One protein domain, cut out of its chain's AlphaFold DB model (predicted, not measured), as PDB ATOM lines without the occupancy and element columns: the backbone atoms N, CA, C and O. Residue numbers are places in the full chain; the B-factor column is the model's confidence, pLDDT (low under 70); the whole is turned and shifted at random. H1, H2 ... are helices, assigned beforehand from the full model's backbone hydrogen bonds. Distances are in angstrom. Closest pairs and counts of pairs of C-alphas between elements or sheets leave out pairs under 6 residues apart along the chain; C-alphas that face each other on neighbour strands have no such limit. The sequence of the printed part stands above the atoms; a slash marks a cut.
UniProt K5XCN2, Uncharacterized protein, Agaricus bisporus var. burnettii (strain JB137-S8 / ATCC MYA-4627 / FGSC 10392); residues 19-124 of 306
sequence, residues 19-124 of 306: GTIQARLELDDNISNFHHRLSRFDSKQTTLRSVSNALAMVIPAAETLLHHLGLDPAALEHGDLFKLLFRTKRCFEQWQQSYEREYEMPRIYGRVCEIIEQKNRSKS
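What this domain is: This is residues 19 to 124 of the 306 residues of an uncharacterized protein of Agaricus bisporus var. burnettii (strain JB137-S8 / ATCC MYA-4627 / FGSC 10392) (UniProt K5XCN2). A long helical hairpin, H1 and H2, has a third helix, H4, packed over one side of both, and these three make a bundle that runs up and down, each helix against the one before it. H5 folds back over H4 on the side away from H1, packing on it at a steep angle with residues 109 to 116, while the short H3 sits in the turn from H2 to H4 at one end. The printed part has 106 residues with five named helices, H1 to H5 in order along the chain, and no named strand; the class is all helix. It is compact, with a radius of gyration of the C-alphas of 14.2 A, yet elongated in outline, spanning 43 by 26 by 20 A.

How they stand to each other: H1, residues 19 to 42, and H2, residues 48 to 70, form a helical hairpin and touch, closest at the C-alphas of Ala 23 and Leu 65, 4.9 A apart. Their tilt is shallow, 18 degrees, opposite ways. H3, residues 73 to 77, is close to H2 but not clearly touching; the C-alphas of Leu 69 and Ala 75 are 6.3 A apart. H4, residues 79 to 98, touches H1, with residues 24 to 34 of H1 alone; the closest C-alphas, of Ile 31 and Thr 88, are 6.9 A apart, at a shallow tilt of 32 degrees, the same way. H4 also touches H2, with its residues 88 to 92 alone; Leu 55 and Cys 91 have the closest C-alphas, 7.3 A apart, and the tilt of 33 degrees, opposite ways, is only just short of steep. H5, residues 107 to 124, touches H4 at a steep tilt of 49 degrees, opposite ways, closest at the C-alphas of Lys 89 and Tyr 109, 6.3 A. H5 only just touches H2, with 3 pairs of C-alphas within 8 A, and is apart from H1. Every O i to N i+4 pair is within hydrogen-bond range in H1, against 14 of 19 in H2, 15 of 16 in H4, 13 of 14 in H5 and 0 of 1 in H3, where 2 of 2 O i to N i+3 pairs are.

Where its parts are: H1 begins at C-alpha 19, (18.615, -43.566, 25.360), and is 34.6 A long. H2 is 33.5 A long, H3 8.2 A and H4 28.0 A. H5 is 26.8 A long and ends at C-alpha 124, (35.389, -58.788, 5.843).

The domain as a whole: The C-alphas farthest apart, of Gln 45 and Ser 124, are 44.9 A apart. The printed part has no cut and no long link. Its mean pLDDT is 94.0, and residue 124 alone is under 70.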
ATOM      1  N   GLY A  19      17.387 -44.330  25.092       90.31
ATOM      2  CA  GLY A  19      18.615 -43.566  25.360       90.31
ATOM      3  C   GLY A  19      19.571 -43.513  24.161       90.31
ATOM      4  O   GLY A  19      20.120 -42.458  23.858       90.31
ATOM      5  N   THR A  20      19.698 -44.611  23.409       93.50
ATOM      6  CA  THR A  20      20.490 -44.668  22.171       93.50
ATOM      7  C   THR A  20      19.885 -43.787  21.075       93.50
ATOM      8  O   THR A  20      20.621 -43.135  20.339       93.50
ATOM      9  N   ILE A  21      18.549 -43.715  20.987       93.06
ATOM     10  CA  ILE A  21      17.842 -42.816  20.057       93.06
ATOM     11  C   ILE A  21      18.096 -41.348  20.434       93.06
ATOM     12  O   ILE A  21      18.458 -40.554  19.565       93.06
ATOM     13  N   GLN A  22      17.974 -40.992  21.716       94.94
ATOM     14  CA  GLN A  22      18.219 -39.625  22.187       94.94
ATOM     15  C   GLN A  22      19.677 -39.194  21.961       94.94
ATOM     16  O   GLN A  22      19.919 -38.135  21.386       94.94
ATOM     17  N   ALA A  23      20.647 -40.033  22.334       96.38
ATOM     18  CA  ALA A  23      22.071 -39.745  22.154       96.38
ATOM     19  C   ALA A  23      22.480 -39.656  20.669       96.38
ATOM     20  O   ALA A  23      23.340 -38.855  20.306       96.38
ATOM     21  N   ARG A  24      21.834 -40.436  19.786       96.00
ATOM     22  CA  ARG A  24      21.990 -40.323  18.325       96.00
ATOM     23  C   ARG A  24      21.552 -38.944  17.830       96.00
ATOM     24  O   ARG A  24      22.266 -38.348  17.032       96.00
ATOM     25  N   LEU A  25      20.388 -38.463  18.270       96.31
ATOM     26  CA  LEU A  25      19.854 -37.160  17.861       96.31
ATOM     27  C   LEU A  25      20.726 -36.012  18.383       96.31
ATOM     28  O   LEU A  25      21.124 -35.154  17.605       96.31
ATOM     29  N   GLU A  26      21.108 -36.046  19.662       97.56
ATOM     30  CA  GLU A  26      21.971 -35.022  20.266       97.56
ATOM     31  C   GLU A  26      23.348 -34.929  19.585       97.56
ATOM     32  O   GLU A  26      23.867 -33.831  19.372       97.56
ATOM     33  N   LEU A  27      23.943 -36.059  19.195       98.31
ATOM     34  CA  LEU A  27      25.200 -36.063  18.449       98.31
ATOM     35  C   LEU A  27      25.031 -35.536  17.012       98.31
ATOM     36  O   LEU A  27      25.889 -34.791  16.539       98.31
ATOM     37  N   ASP A  28      23.934 -35.874  16.329       98.00
ATOM     38  CA  ASP A  28      23.646 -35.382  14.973       98.00
ATOM     39  C   ASP A  28      23.399 -33.860  14.956       98.00
ATOM     40  O   ASP A  28      23.968 -33.145  14.125       98.00
ATOM     41  N   ASP A  29      22.658 -33.343  15.943       98.19
ATOM     42  CA  ASP A  29      22.450 -31.906  16.166       98.19
ATOM     43  C   ASP A  29      23.772 -31.171  16.433       98.19
ATOM     44  O   ASP A  29      24.033 -30.118  15.843       98.19
ATOM     45  N   ASN A  30      24.642 -31.718  17.292       98.38
ATOM     46  CA  ASN A  30      25.929 -31.089  17.611       98.38
ATOM     47  C   ASN A  30      26.902 -31.096  16.422       98.38
ATOM     48  O   ASN A  30      27.542 -30.075  16.157       98.38
ATOM     49  N   ILE A  31      26.961 -32.188  15.652       98.25
ATOM     50  CA  ILE A  31      27.729 -32.262  14.396       98.25
ATOM     51  C   ILE A  31      27.187 -31.259  13.367       98.25
ATOM     52  O   ILE A  31      27.959 -30.569  12.696       98.25
ATOM     53  N   SER A  32      25.864 -31.128  13.260       98.12
ATOM     54  CA  SER A  32      25.222 -30.184  12.337       98.12
ATOM     55  C   SER A  32      25.474 -28.725  12.744       98.12
ATOM     56  O   SER A  32      25.806 -27.895  11.897       98.12
ATOM     57  N   ASN A  33      25.428 -28.416  14.043       97.88
ATOM     58  CA  ASN A  33      25.805 -27.117  14.611       97.88
ATOM     59  C   ASN A  33      27.298 -26.787  14.400       97.88
ATOM     60  O   ASN A  33      27.624 -25.639  14.089       97.88
ATOM     61  N   PHE A  34      28.199 -27.774  14.507       98.19
ATOM     62  CA  PHE A  34      29.616 -27.616  14.158       98.19
ATOM     63  C   PHE A  34      29.784 -27.229  12.681       98.19
ATOM     64  O   PHE A  34      30.334 -26.164  12.400       98.19
ATOM     65  N   HIS A  35      29.248 -28.014  11.739       97.44
ATOM     66  CA  HIS A  35      29.385 -27.719  10.305       97.44
ATOM     67  C   HIS A  35      28.678 -26.417   9.883       97.44
ATOM     68  O   HIS A  35      29.201 -25.687   9.041       97.44
ATOM     69  N   HIS A  36      27.546 -26.064  10.502       97.44
ATOM     70  CA  HIS A  36      26.893 -24.769  10.288       97.44
ATOM     71  C   HIS A  36      27.800 -23.599  10.703       97.44
ATOM     72  O   HIS A  36      27.955 -22.630   9.957       97.44
ATOM     73  N   ARG A  37      28.445 -23.685  11.874       97.12
ATOM     74  CA  ARG A  37      29.386 -22.652  12.341       97.12
ATOM     75  C   ARG A  37      30.665 -22.617  11.518       97.12
ATOM     76  O   ARG A  37      31.164 -21.524  11.286       97.12
ATOM     77  N   LEU A  38      31.143 -23.769  11.052       96.25
ATOM     78  CA  LEU A  38      32.279 -23.887  10.137       96.25
ATOM     79  C   LEU A  38      32.009 -23.109   8.840       96.25
ATOM     80  O   LEU A  38      32.697 -22.136   8.558       96.25
ATOM     81  N   SER A  39      30.901 -23.415   8.156       96.81
ATOM     82  CA  SER A  39      30.471 -22.703   6.944       96.81
ATOM     83  C   SER A  39      30.303 -21.191   7.174       96.81
ATOM     84  O   SER A  39      30.701 -20.380   6.333       96.81
ATOM     85  N   ARG A  40      29.780 -20.776   8.339       97.06
ATOM     86  CA  ARG A  40      29.688 -19.351   8.705       97.06
ATOM     87  C   ARG A  40      31.035 -18.722   9.077       97.06
ATOM     88  O   ARG A  40      31.162 -17.510   8.936       97.06
ATOM     89  N   PHE A  41      32.032 -19.489   9.514       96.25
ATOM     90  CA  PHE A  41      33.399 -19.011   9.743       96.25
ATOM     91  C   PHE A  41      34.133 -18.815   8.415       96.25
ATOM     92  O   PHE A  41      34.679 -17.736   8.187       96.25
ATOM     93  N   ASP A  42      34.040 -19.785   7.504       94.50
ATOM     94  CA  ASP A  42      34.577 -19.674   6.142       94.50
ATOM     95  C   ASP A  42      33.931 -18.476   5.399       94.50
ATOM     96  O   ASP A  42      34.607 -17.707   4.715       94.50
ATOM     97  N   SER A  43      32.634 -18.229   5.645       96.69
ATOM     98  CA  SER A  43      31.886 -17.044   5.178       96.69
ATOM     99  C   SER A  43      32.169 -15.744   5.960       96.69
ATOM    100  O   SER A  43      31.487 -14.743   5.738       96.69
ATOM    101  N   LYS A  44      33.124 -15.737   6.902       96.25
ATOM    102  CA  LYS A  44      33.524 -14.592   7.755       96.25
ATOM    103  C   LYS A  44      32.418 -14.001   8.654       96.25
ATOM    104  O   LYS A  44      32.551 -12.883   9.145       96.25
ATOM    105  N   GLN A  45      31.343 -14.748   8.916       94.62
ATOM    106  CA  GLN A  45      30.204 -14.345   9.763       94.62
ATOM    107  C   GLN A  45      30.333 -14.777  11.238       94.62
ATOM    108  O   GLN A  45      29.505 -14.401  12.068       94.62
ATOM    109  N   THR A  46      31.318 -15.605  11.594       95.12
ATOM    110  CA  THR A  46      31.581 -15.999  12.989       95.12
ATOM    111  C   THR A  46      33.081 -16.177  13.237       95.12
ATOM    112  O   THR A  46      33.884 -16.008  12.325       95.12
ATOM    113  N   THR A  47      33.480 -16.469  14.476       95.81
ATOM    114  CA  THR A  47      34.894 -16.583  14.883       95.81
ATOM    115  C   THR A  47      35.353 -18.037  14.978       95.81
ATOM    116  O   THR A  47      34.548 -18.924  15.248       95.81
ATOM    117  N   LEU A  48      36.661 -18.295  14.862       94.38
ATOM    118  CA  LEU A  48      37.214 -19.649  15.008       94.38
ATOM    119  C   LEU A  48      36.854 -20.271  16.375       94.38
ATOM    120  O   LEU A  48      36.454 -21.429  16.455       94.38
ATOM    121  N   ARG A  49      36.862 -19.461  17.446       95.50
ATOM    122  CA  ARG A  49      36.400 -19.858  18.790       95.50
ATOM    123  C   ARG A  49      34.921 -20.275  18.824       95.50
ATOM    124  O   ARG A  49      34.577 -21.188  19.563       95.50
ATOM    125  N   SER A  50      34.051 -19.664  18.017       95.94
ATOM    126  CA  SER A  50      32.642 -20.076  17.883       95.94
ATOM    127  C   SER A  50      32.514 -21.506  17.345       95.94
ATOM    128  O   SER A  50      31.644 -22.252  17.794       95.94
ATOM    129  N   VAL A  51      33.399 -21.897  16.422       97.06
ATOM    130  CA  VAL A  51      33.439 -23.249  15.845       97.06
ATOM    131  C   VAL A  51      34.096 -24.247  16.802       97.06
ATOM    132  O   VAL A  51      33.530 -25.309  17.047       97.06
ATOM    133  N   SER A  52      35.226 -23.878  17.416       95.88
ATOM    134  CA  SER A  52      35.917 -24.673  18.445       95.88
ATOM    135  C   SER A  52      34.978 -25.033  19.608       95.88
ATOM    136  O   SER A  52      34.838 -26.203  19.959       95.88
ATOM    137  N   ASN A  53      34.215 -24.055  20.116       96.31
ATOM    138  CA  ASN A  53      33.200 -24.279  21.149       96.31
ATOM    139  C   ASN A  53      32.095 -25.261  20.712       96.31
ATOM    140  O   ASN A  53      31.507 -25.926  21.560       96.31
ATOM    141  N   ALA A  54      31.783 -25.359  19.415       96.94
ATOM    142  CA  ALA A  54      30.807 -26.320  18.904       96.94
ATOM    143  C   ALA A  54      31.407 -27.720  18.714       96.94
ATOM    144  O   ALA A  54      30.741 -28.701  19.032       96.94
ATOM    145  N   LEU A  55      32.672 -27.824  18.291       97.38
ATOM    146  CA  LEU A  55      33.403 -29.096  18.278       97.38
ATOM    147  C   LEU A  55      33.547 -29.672  19.696       97.38
ATOM    148  O   LEU A  55      33.370 -30.871  19.898       97.38
ATOM    149  N   ALA A  56      33.777 -28.813  20.693       96.44
ATOM    150  CA  ALA A  56      33.820 -29.208  22.099       96.44
ATOM    151  C   ALA A  56      32.503 -29.847  22.590       96.44
ATOM    152  O   ALA A  56      32.550 -30.718  23.454       96.44
ATOM    153  N   MET A  57      31.347 -29.491  22.011       97.75
ATOM    154  CA  MET A  57      30.053 -30.123  22.318       97.75
ATOM    155  C   MET A  57      29.840 -31.473  21.612       97.75
ATOM    156  O   MET A  57      29.056 -32.292  22.089       97.75
ATOM    157  N   VAL A  58      30.560 -31.756  20.518       98.06
ATOM    158  CA  VAL A  58      30.537 -33.077  19.857       98.06
ATOM    159  C   VAL A  58      31.151 -34.152  20.766       98.06
ATOM    160  O   VAL A  58      30.701 -35.294  20.742       98.06
ATOM    161  N   ILE A  59      32.130 -33.795  21.608       97.75
ATOM    162  CA  ILE A  59      32.820 -34.718  22.528       97.75
ATOM    163  C   ILE A  59      31.849 -35.391  23.528       97.75
ATOM    164  O   ILE A  59      31.715 -36.614  23.451       97.75
ATOM    165  N   PRO A  60      31.132 -34.668  24.419       97.88
ATOM    166  CA  PRO A  60      30.239 -35.295  25.399       97.88
ATOM    167  C   PRO A  60      29.027 -35.981  24.750       97.88
ATOM    168  O   PRO A  60      28.568 -37.008  25.249       97.88
ATOM    169  N   ALA A  61      28.531 -35.474  23.614       97.88
ATOM    170  CA  ALA A  61      27.466 -36.135  22.858       97.88
ATOM    171  C   ALA A  61      27.931 -37.493  22.291       97.88
ATOM    172  O   ALA A  61      27.217 -38.494  22.384       97.88
ATOM    173  N   ALA A  62      29.162 -37.564  21.770       97.75
ATOM    174  CA  ALA A  62      29.761 -38.806  21.286       97.75
ATOM    175  C   ALA A  62      30.077 -39.783  22.429       97.75
ATOM    176  O   ALA A  62      29.829 -40.980  22.286       97.75
ATOM    177  N   GLU A  63      30.558 -39.299  23.578       97.75
ATOM    178  CA  GLU A  63      30.753 -40.125  24.779       97.75
ATOM    179  C   GLU A  63      29.431 -40.712  25.294       97.75
ATOM    180  O   GLU A  63      29.367 -41.905  25.597       97.75
ATOM    181  N   THR A  64      28.361 -39.912  25.305       97.31
ATOM    182  CA  THR A  64      27.009 -40.345  25.695       97.31
ATOM    183  C   THR A  64      26.471 -41.410  24.737       97.31
ATOM    184  O   THR A  64      25.926 -42.425  25.180       97.31
ATOM    185  N   LEU A  65      26.682 -41.247  23.423       96.88
ATOM    186  CA  LEU A  65      26.309 -42.276  22.454       96.88
ATOM    187  C   LEU A  65      27.137 -43.557  22.629       96.88
ATOM    188  O   LEU A  65      26.553 -44.637  22.678       96.88
ATOM    189  N   LEU A  66      28.466 -43.470  22.767       96.19
ATOM    190  CA  LEU A  66      29.301 -44.663  22.966       96.19
ATOM    191  C   LEU A  66      28.958 -45.410  24.261       96.19
ATOM    192  O   LEU A  66      28.976 -46.638  24.265       96.19
ATOM    193  N   HIS A  67      28.590 -44.701  25.331       95.88
ATOM    194  CA  HIS A  67      28.072 -45.320  26.550       95.88
ATOM    195  C   HIS A  67      26.801 -46.141  26.270       95.88
ATOM    196  O   HIS A  67      26.719 -47.305  26.661       95.88
ATOM    197  N   HIS A  68      25.840 -45.590  25.521       94.25
ATOM    198  CA  HIS A  68      24.630 -46.327  25.143       94.25
ATOM    199  C   HIS A  68      24.890 -47.500  24.184       94.25
ATOM    200  O   HIS A  68      24.239 -48.532  24.328       94.25
ATOM    201  N   LEU A  69      25.865 -47.394  23.276       92.56
ATOM    202  CA  LEU A  69      26.300 -48.506  22.417       92.56
ATOM    203  C   LEU A  69      27.044 -49.602  23.205       92.56
ATOM    204  O   LEU A  69      26.942 -50.777  22.866       92.56
ATOM    205  N   GLY A  70      27.736 -49.259  24.296       90.75
ATOM    206  CA  GLY A  70      28.308 -50.241  25.225       90.75
ATOM    207  C   GLY A  70      27.249 -51.031  26.010       90.75
ATOM    208  O   GLY A  70      27.479 -52.182  26.368       90.75
ATOM    209  N   LEU A  71      26.072 -50.435  26.234       91.31
ATOM    210  CA  LEU A  71      24.905 -51.074  26.863       91.31
ATOM    211  C   LEU A  71      24.003 -51.834  25.870       91.31
ATOM    212  O   LEU A  71      23.014 -52.442  26.291       91.31
ATOM    213  N   ASP A  72      24.292 -51.740  24.573       87.94
ATOM    214  CA  ASP A  72      23.557 -52.376  23.478       87.94
ATOM    215  C   ASP A  72      24.456 -52.478  22.226       87.94
ATOM    216  O   ASP A  72      24.357 -51.651  21.316       87.94
ATOM    217  N   PRO A  73      25.363 -53.473  22.153       84.75
ATOM    218  CA  PRO A  73      26.262 -53.611  21.007       84.75
ATOM    219  C   PRO A  73      25.535 -53.916  19.691       84.75
ATOM    220  O   PRO A  73      26.055 -53.601  18.621       84.75
ATOM    221  N   ALA A  74      24.325 -54.489  19.746       86.62
ATOM    222  CA  ALA A  74      23.514 -54.771  18.562       86.62
ATOM    223  C   ALA A  74      23.045 -53.480  17.864       86.62
ATOM    224  O   ALA A  74      22.917 -53.457  16.637       86.62
ATOM    225  N   ALA A  75      22.903 -52.375  18.607       87.38
ATOM    226  CA  ALA A  75      22.616 -51.056  18.047       87.38
ATOM    227  C   ALA A  75      23.616 -50.616  16.954       87.38
ATOM    228  O   ALA A  75      23.241 -49.875  16.044       87.38
ATOM    229  N   LEU A  76      24.868 -51.097  16.977       85.94
ATOM    230  CA  LEU A  76      25.854 -50.808  15.926       85.94
ATOM    231  C   LEU A  76      25.476 -51.376  14.548       85.94
ATOM    232  O   LEU A  76      26.028 -50.917  13.544       85.94
ATOM    233  N   GLU A  77      24.558 -52.343  14.447       85.88
ATOM    234  CA  GLU A  77      24.065 -52.849  13.156       85.88
ATOM    235  C   GLU A  77      23.126 -51.884  12.426       85.88
ATOM    236  O   GLU A  77      23.015 -51.942  11.199       85.88
ATOM    237  N   HIS A  78      22.571 -50.888  13.119       84.62
ATOM    238  CA  HIS A  78      21.824 -49.818  12.472       84.62
ATOM    239  C   HIS A  78      22.785 -48.901  11.705       84.62
ATOM    240  O   HIS A  78      23.534 -48.110  12.284       84.62
ATOM    241  N   GLY A  79      22.746 -48.984  10.371       84.75
ATOM    242  CA  GLY A  79      23.707 -48.313   9.489       84.75
ATOM    243  C   GLY A  79      23.842 -46.800   9.700       84.75
ATOM    244  O   GLY A  79      24.913 -46.252   9.453       84.75
ATOM    245  N   ASP A  80      22.808 -46.124  10.201       89.06
ATOM    246  CA  ASP A  80      22.851 -44.685  10.489       89.06
ATOM    247  C   ASP A  80      23.694 -44.331  11.716       89.06
ATOM    248  O   ASP A  80      24.390 -43.318  11.691       89.06
ATOM    249  N   LEU A  81      23.705 -45.176  12.754       92.31
ATOM    250  CA  LEU A  81      24.615 -45.008  13.892       92.31
ATOM    251  C   LEU A  81      26.071 -45.131  13.427       92.31
ATOM    252  O   LEU A  81      26.915 -44.316  13.791       92.31
ATOM    253  N   PHE A  82      26.352 -46.073  12.524       91.75
ATOM    254  CA  PHE A  82      27.681 -46.232  11.937       91.75
ATOM    255  C   PHE A  82      28.105 -45.036  11.062       91.75
ATOM    256  O   PHE A  82      29.234 -44.556  11.179       91.75
ATOM    257  N   LYS A  83      27.196 -44.496  10.231       94.00
ATOM    258  CA  LYS A  83      27.427 -43.244   9.476       94.00
ATOM    259  C   LYS A  83      27.701 -42.061  10.415       94.00
ATOM    260  O   LYS A  83      28.554 -41.228  10.110       94.00
ATOM    261  N   LEU A  84      26.994 -41.982  11.544       96.25
ATOM    262  CA  LEU A  84      27.140 -40.904  12.521       96.25
ATOM    263  C   LEU A  84      28.499 -40.957  13.236       96.25
ATOM    264  O   LEU A  84      29.153 -39.923  13.361       96.25
ATOM    265  N   LEU A  85      28.989 -42.148  13.599       96.50
ATOM    266  CA  LEU A  85      30.359 -42.328  14.107       96.50
ATOM    267  C   LEU A  85      31.414 -41.901  13.071       96.50
ATOM    268  O   LEU A  85      32.367 -41.200  13.411       96.50
ATOM    269  N   PHE A  86      31.215 -42.227  11.790       96.00
ATOM    270  CA  PHE A  86      32.085 -41.741  10.712       96.00
ATOM    271  C   PHE A  86      32.069 -40.209  10.568       96.00
ATOM    272  O   PHE A  86      33.134 -39.608  10.410       96.00
ATOM    273  N   ARG A  87      30.901 -39.558  10.665       97.44
ATOM    274  CA  ARG A  87      30.796 -38.085  10.690       97.44
ATOM    275  C   ARG A  87      31.514 -37.496  11.907       97.44
ATOM    276  O   ARG A  87      32.318 -36.589  11.741       97.44
ATOM    277  N   THR A  88      31.321 -38.087  13.087       97.56
ATOM    278  CA  THR A  88      32.003 -37.711  14.342       97.56
ATOM    279  C   THR A  88      33.525 -37.715  14.170       97.56
ATOM    280  O   THR A  88      34.189 -36.723  14.466       97.56
ATOM    281  N   LYS A  89      34.079 -38.803  13.613       97.62
ATOM    282  CA  LYS A  89      35.507 -38.917  13.276       97.62
ATOM    283  C   LYS A  89      35.962 -37.793  12.337       97.62
ATOM    284  O   LYS A  89      36.999 -37.178  12.577       97.62
ATOM    285  N   ARG A  90      35.178 -37.503  11.289       97.12
ATOM    286  CA  ARG A  90      35.494 -36.452  10.310       97.12
ATOM    287  C   ARG A  90      35.507 -35.043  10.900       97.12
ATOM    288  O   ARG A  90      36.347 -34.264  10.465       97.12
ATOM    289  N   CYS A  91      34.665 -34.717  11.883       96.56
ATOM    290  CA  CYS A  91      34.693 -33.395  12.525       96.56
ATOM    291  C   CYS A  91      36.056 -33.103  13.178       96.56
ATOM    292  O   CYS A  91      36.623 -32.034  12.958       96.56
ATOM    293  N   PHE A  92      36.612 -34.071  13.917       97.19
ATOM    294  CA  PHE A  92      37.927 -33.930  14.556       97.19
ATOM    295  C   PHE A  92      39.076 -33.897  13.532       97.19
ATOM    296  O   PHE A  92      39.953 -33.040  13.629       97.19
ATOM    297  N   GLU A  93      39.053 -34.774  12.516       96.44
ATOM    298  CA  GLU A  93      40.067 -34.771  11.446       96.44
ATOM    299  C   GLU A  93      40.072 -33.456  10.655       96.44
ATOM    300  O   GLU A  93      41.136 -32.892  10.414       96.44
ATOM    301  N   GLN A  94      38.894 -32.944  10.279       95.38
ATOM    302  CA  GLN A  94      38.760 -31.692   9.531       95.38
ATOM    303  C   GLN A  94      39.265 -30.495  10.343       95.38
ATOM    304  O   GLN A  94      39.941 -29.625   9.796       95.38
ATOM    305  N   TRP A  95      38.981 -30.458  11.648       95.31
ATOM    306  CA  TRP A  95      39.473 -29.401  12.527       95.31
ATOM    307  C   TRP A  95      41.005 -29.372  12.590       95.31
ATOM    308  O   TRP A  95      41.618 -28.336  12.317       95.31
ATOM    309  N   GLN A  96      41.626 -30.525  12.857       95.69
ATOM    310  CA  GLN A  96      43.081 -30.637  12.966       95.69
ATOM    311  C   GLN A  96      43.793 -30.359  11.630       95.69
ATOM    312  O   GLN A  96      44.826 -29.696  11.593       95.69
ATOM    313  N   GLN A  97      43.250 -30.853  10.513       94.75
ATOM    314  CA  GLN A  97      43.896 -30.730   9.202       94.75
ATOM    315  C   GLN A  97      43.775 -29.322   8.606       94.75
ATOM    316  O   GLN A  97      44.737 -28.837   8.007       94.75
ATOM    317  N   SER A  98      42.617 -28.670   8.755       91.69
ATOM    318  CA  SER A  98      42.320 -27.408   8.061       91.69
ATOM    319  C   SER A  98      42.470 -26.150   8.922       91.69
ATOM    320  O   SER A  98      42.666 -25.080   8.350       91.69
ATOM    321  N   TYR A  99      42.401 -26.248  10.257       89.94
ATOM    322  CA  TYR A  99      42.322 -25.068  11.132       89.94
ATOM    323  C   TYR A  99      43.354 -25.058  12.267       89.94
ATOM    324  O   TYR A  99      43.969 -24.021  12.506       89.94
ATOM    325  N   GLU A 100      43.582 -26.183  12.952       91.38
ATOM    326  CA  GLU A 100      44.408 -26.227  14.168       91.38
ATOM    327  C   GLU A 100      45.322 -27.463  14.180       91.38
ATOM    328  O   GLU A 100      45.009 -28.497  14.764       91.38
ATOM    329  N   ARG A 101      46.481 -27.370  13.515       91.94
ATOM    330  CA  ARG A 101      47.398 -28.514  13.306       91.94
ATOM    331  C   ARG A 101      47.991 -29.111  14.589       91.94
ATOM    332  O   ARG A 101      48.443 -30.250  14.569       91.94
ATOM    333  N   GLU A 102      47.977 -28.343  15.673       92.81
ATOM    334  CA  GLU A 102      48.444 -28.722  17.014       92.81
ATOM    335  C   GLU A 102      47.301 -29.230  17.917       92.81
ATOM    336  O   GLU A 102      47.540 -29.585  19.067       92.81
ATOM    337  N   TYR A 103      46.060 -29.302  17.411       93.00
ATOM    338  CA  TYR A 103      44.900 -29.778  18.167       93.00
ATOM    339  C   TYR A 103      45.084 -31.232  18.626       93.00
ATOM    340  O   TYR A 103      45.146 -32.157  17.807       93.00
ATOM    341  N   GLU A 104      45.139 -31.438  19.942       94.31
ATOM    342  CA  GLU A 104      45.204 -32.766  20.548       94.31
ATOM    343  C   GLU A 104      43.898 -33.539  20.308       94.31
ATOM    344  O   GLU A 104      42.804 -33.065  20.619       94.31
ATOM    345  N   MET A 105      44.001 -34.763  19.779       94.69
ATOM    346  CA  MET A 105      42.826 -35.615  19.580       94.69
ATOM    347  C   MET A 105      42.199 -35.994  20.932       94.69
ATOM    348  O   MET A 105      42.861 -36.646  21.748       94.69
ATOM    349  N   PRO A 106      40.914 -35.675  21.181       95.12
ATOM    350  CA  PRO A 106      40.255 -36.057  22.423       95.12
ATOM    351  C   PRO A 106      40.110 -37.582  22.490       95.12
ATOM    352  O   PRO A 106      39.903 -38.241  21.472       95.12
ATOM    353  N   ARG A 107      40.153 -38.168  23.695       95.00
ATOM    354  CA  ARG A 107      40.154 -39.638  23.906       95.00
ATOM    355  C   ARG A 107      38.992 -40.375  23.221       95.00
ATOM    356  O   ARG A 107      39.127 -41.546  22.870       95.00
ATOM    357  N   ILE A 108      37.870 -39.688  22.998       96.56
ATOM    358  CA  ILE A 108      36.720 -40.194  22.242       96.56
ATOM    359  C   ILE A 108      37.064 -40.546  20.781       96.56
ATOM    360  O   ILE A 108      36.536 -41.526  20.261       96.56
ATOM    361  N   TYR A 109      37.995 -39.829  20.141       97.31
ATOM    362  CA  TYR A 109      38.440 -40.088  18.767       97.31
ATOM    363  C   TYR A 109      39.019 -41.500  18.602       97.31
ATOM    364  O   TYR A 109      38.651 -42.206  17.662       97.31
ATOM    365  N   GLY A 110      39.869 -41.937  19.541       96.69
ATOM    366  CA  GLY A 110      40.454 -43.283  19.539       96.69
ATOM    367  C   GLY A 110      39.379 -44.369  19.596       96.69
ATOM    368  O   GLY A 110      39.307 -45.207  18.702       96.69
ATOM    369  N   ARG A 111      38.454 -44.265  20.560       96.25
ATOM    370  CA  ARG A 111      37.315 -45.193  20.710       96.25
ATOM    371  C   ARG A 111      36.418 -45.240  19.467       96.25
ATOM    372  O   ARG A 111      35.978 -46.312  19.059       96.25
ATOM    373  N   VAL A 112      36.150 -44.088  18.846       96.88
ATOM    374  CA  VAL A 112      35.373 -44.014  17.597       96.88
ATOM    375  C   VAL A 112      36.110 -44.724  16.453       96.88
ATOM    376  O   VAL A 112      35.478 -45.459  15.695       96.88
ATOM    377  N   CYS A 113      37.434 -44.570  16.345       96.94
ATOM    378  CA  CYS A 113      38.240 -45.291  15.356       96.94
ATOM    379  C   CYS A 113      38.256 -46.807  15.613       96.94
ATOM    380  O   CYS A 113      38.004 -47.571  14.684       96.94
ATOM    381  N   GLU A 114      38.459 -47.243  16.860       95.44
ATOM    382  CA  GLU A 114      38.434 -48.658  17.260       95.44
ATOM    383  C   GLU A 114      37.116 -49.343  16.868       95.44
ATOM    384  O   GLU A 114      37.133 -50.405  16.245       95.44
ATOM    385  N   ILE A 115      35.970 -48.719  17.166       93.81
ATOM    386  CA  ILE A 115      34.638 -49.245  16.818       93.81
ATOM    387  C   ILE A 115      34.441 -49.296  15.293       93.81
ATOM    388  O   ILE A 115      33.901 -50.274  14.765       93.81
ATOM    389  N   ILE A 116      34.904 -48.268  14.570       94.25
ATOM    390  CA  ILE A 116      34.861 -48.235  13.102       94.25
ATOM    391  C   ILE A 116      35.683 -49.384  12.502       94.25
ATOM    392  O   ILE A 116      35.203 -50.088  11.608       94.25
ATOM    393  N   GLU A 117      36.893 -49.611  13.005       94.38
ATOM    394  CA  GLU A 117      37.751 -50.706  12.560       94.38
ATOM    395  C   GLU A 117      37.169 -52.080  12.888       94.38
ATOM    396  O   GLU A 117      37.114 -52.929  11.999       94.38
ATOM    397  N   GLN A 118      36.717 -52.306  14.125       90.88
ATOM    398  CA  GLN A 118      36.136 -53.584  14.551       90.88
ATOM    399  C   GLN A 118      34.981 -53.993  13.630       90.88
ATOM    400  O   GLN A 118      35.002 -55.086  13.063       90.88
ATOM    401  N   LYS A 119      34.033 -53.083  13.378       89.00
ATOM    402  CA  LYS A 119      32.891 -53.361  12.500       89.00
ATOM    403  C   LYS A 119      33.285 -53.566  11.031       89.00
ATOM    404  O   LYS A 119      32.654 -54.366  10.336       89.00
ATOM    405  N   ASN A 120      34.336 -52.900  10.549       88.94
ATOM    406  CA  ASN A 120      34.876 -53.164   9.212       88.94
ATOM    407  C   ASN A 120      35.530 -54.557   9.125       88.94
ATOM    408  O   ASN A 120      35.277 -55.278   8.159       88.94
ATOM    409  N   ARG A 121      36.284 -54.982  10.152       87.88
ATOM    410  CA  ARG A 121      36.878 -56.333  10.233       87.88
ATOM    411  C   ARG A 121      35.798 -57.425  10.239       87.88
ATOM    412  O   ARG A 121      35.916 -58.396   9.487       87.88
ATOM    413  N   SER A 122      34.717 -57.247  11.006       82.00
ATOM    414  CA  SER A 122      33.581 -58.184  11.033       82.00
ATOM    415  C   SER A 122      32.955 -58.384   9.648       82.00
ATOM    416  O   SER A 122      32.721 -59.522   9.247       82.00
ATOM    417  N   LYS A 123      32.770 -57.302   8.875       72.38
ATOM    418  CA  LYS A 123      32.228 -57.369   7.505       72.38
ATOM    419  C   LYS A 123      33.138 -58.101   6.517       72.38
ATOM    420  O   LYS A 123      32.629 -58.799   5.644       72.38
ATOM    421  N   SER A 124      34.461 -57.975   6.645       64.12
ATOM    422  CA  SER A 124      35.389 -58.788   5.843       64.12
ATOM    423  C   SER A 124      35.371 -60.266   6.248       64.12
ATOM    424  O   SER A 124      35.451 -61.132   5.380       64.12
TER     425      SER A 124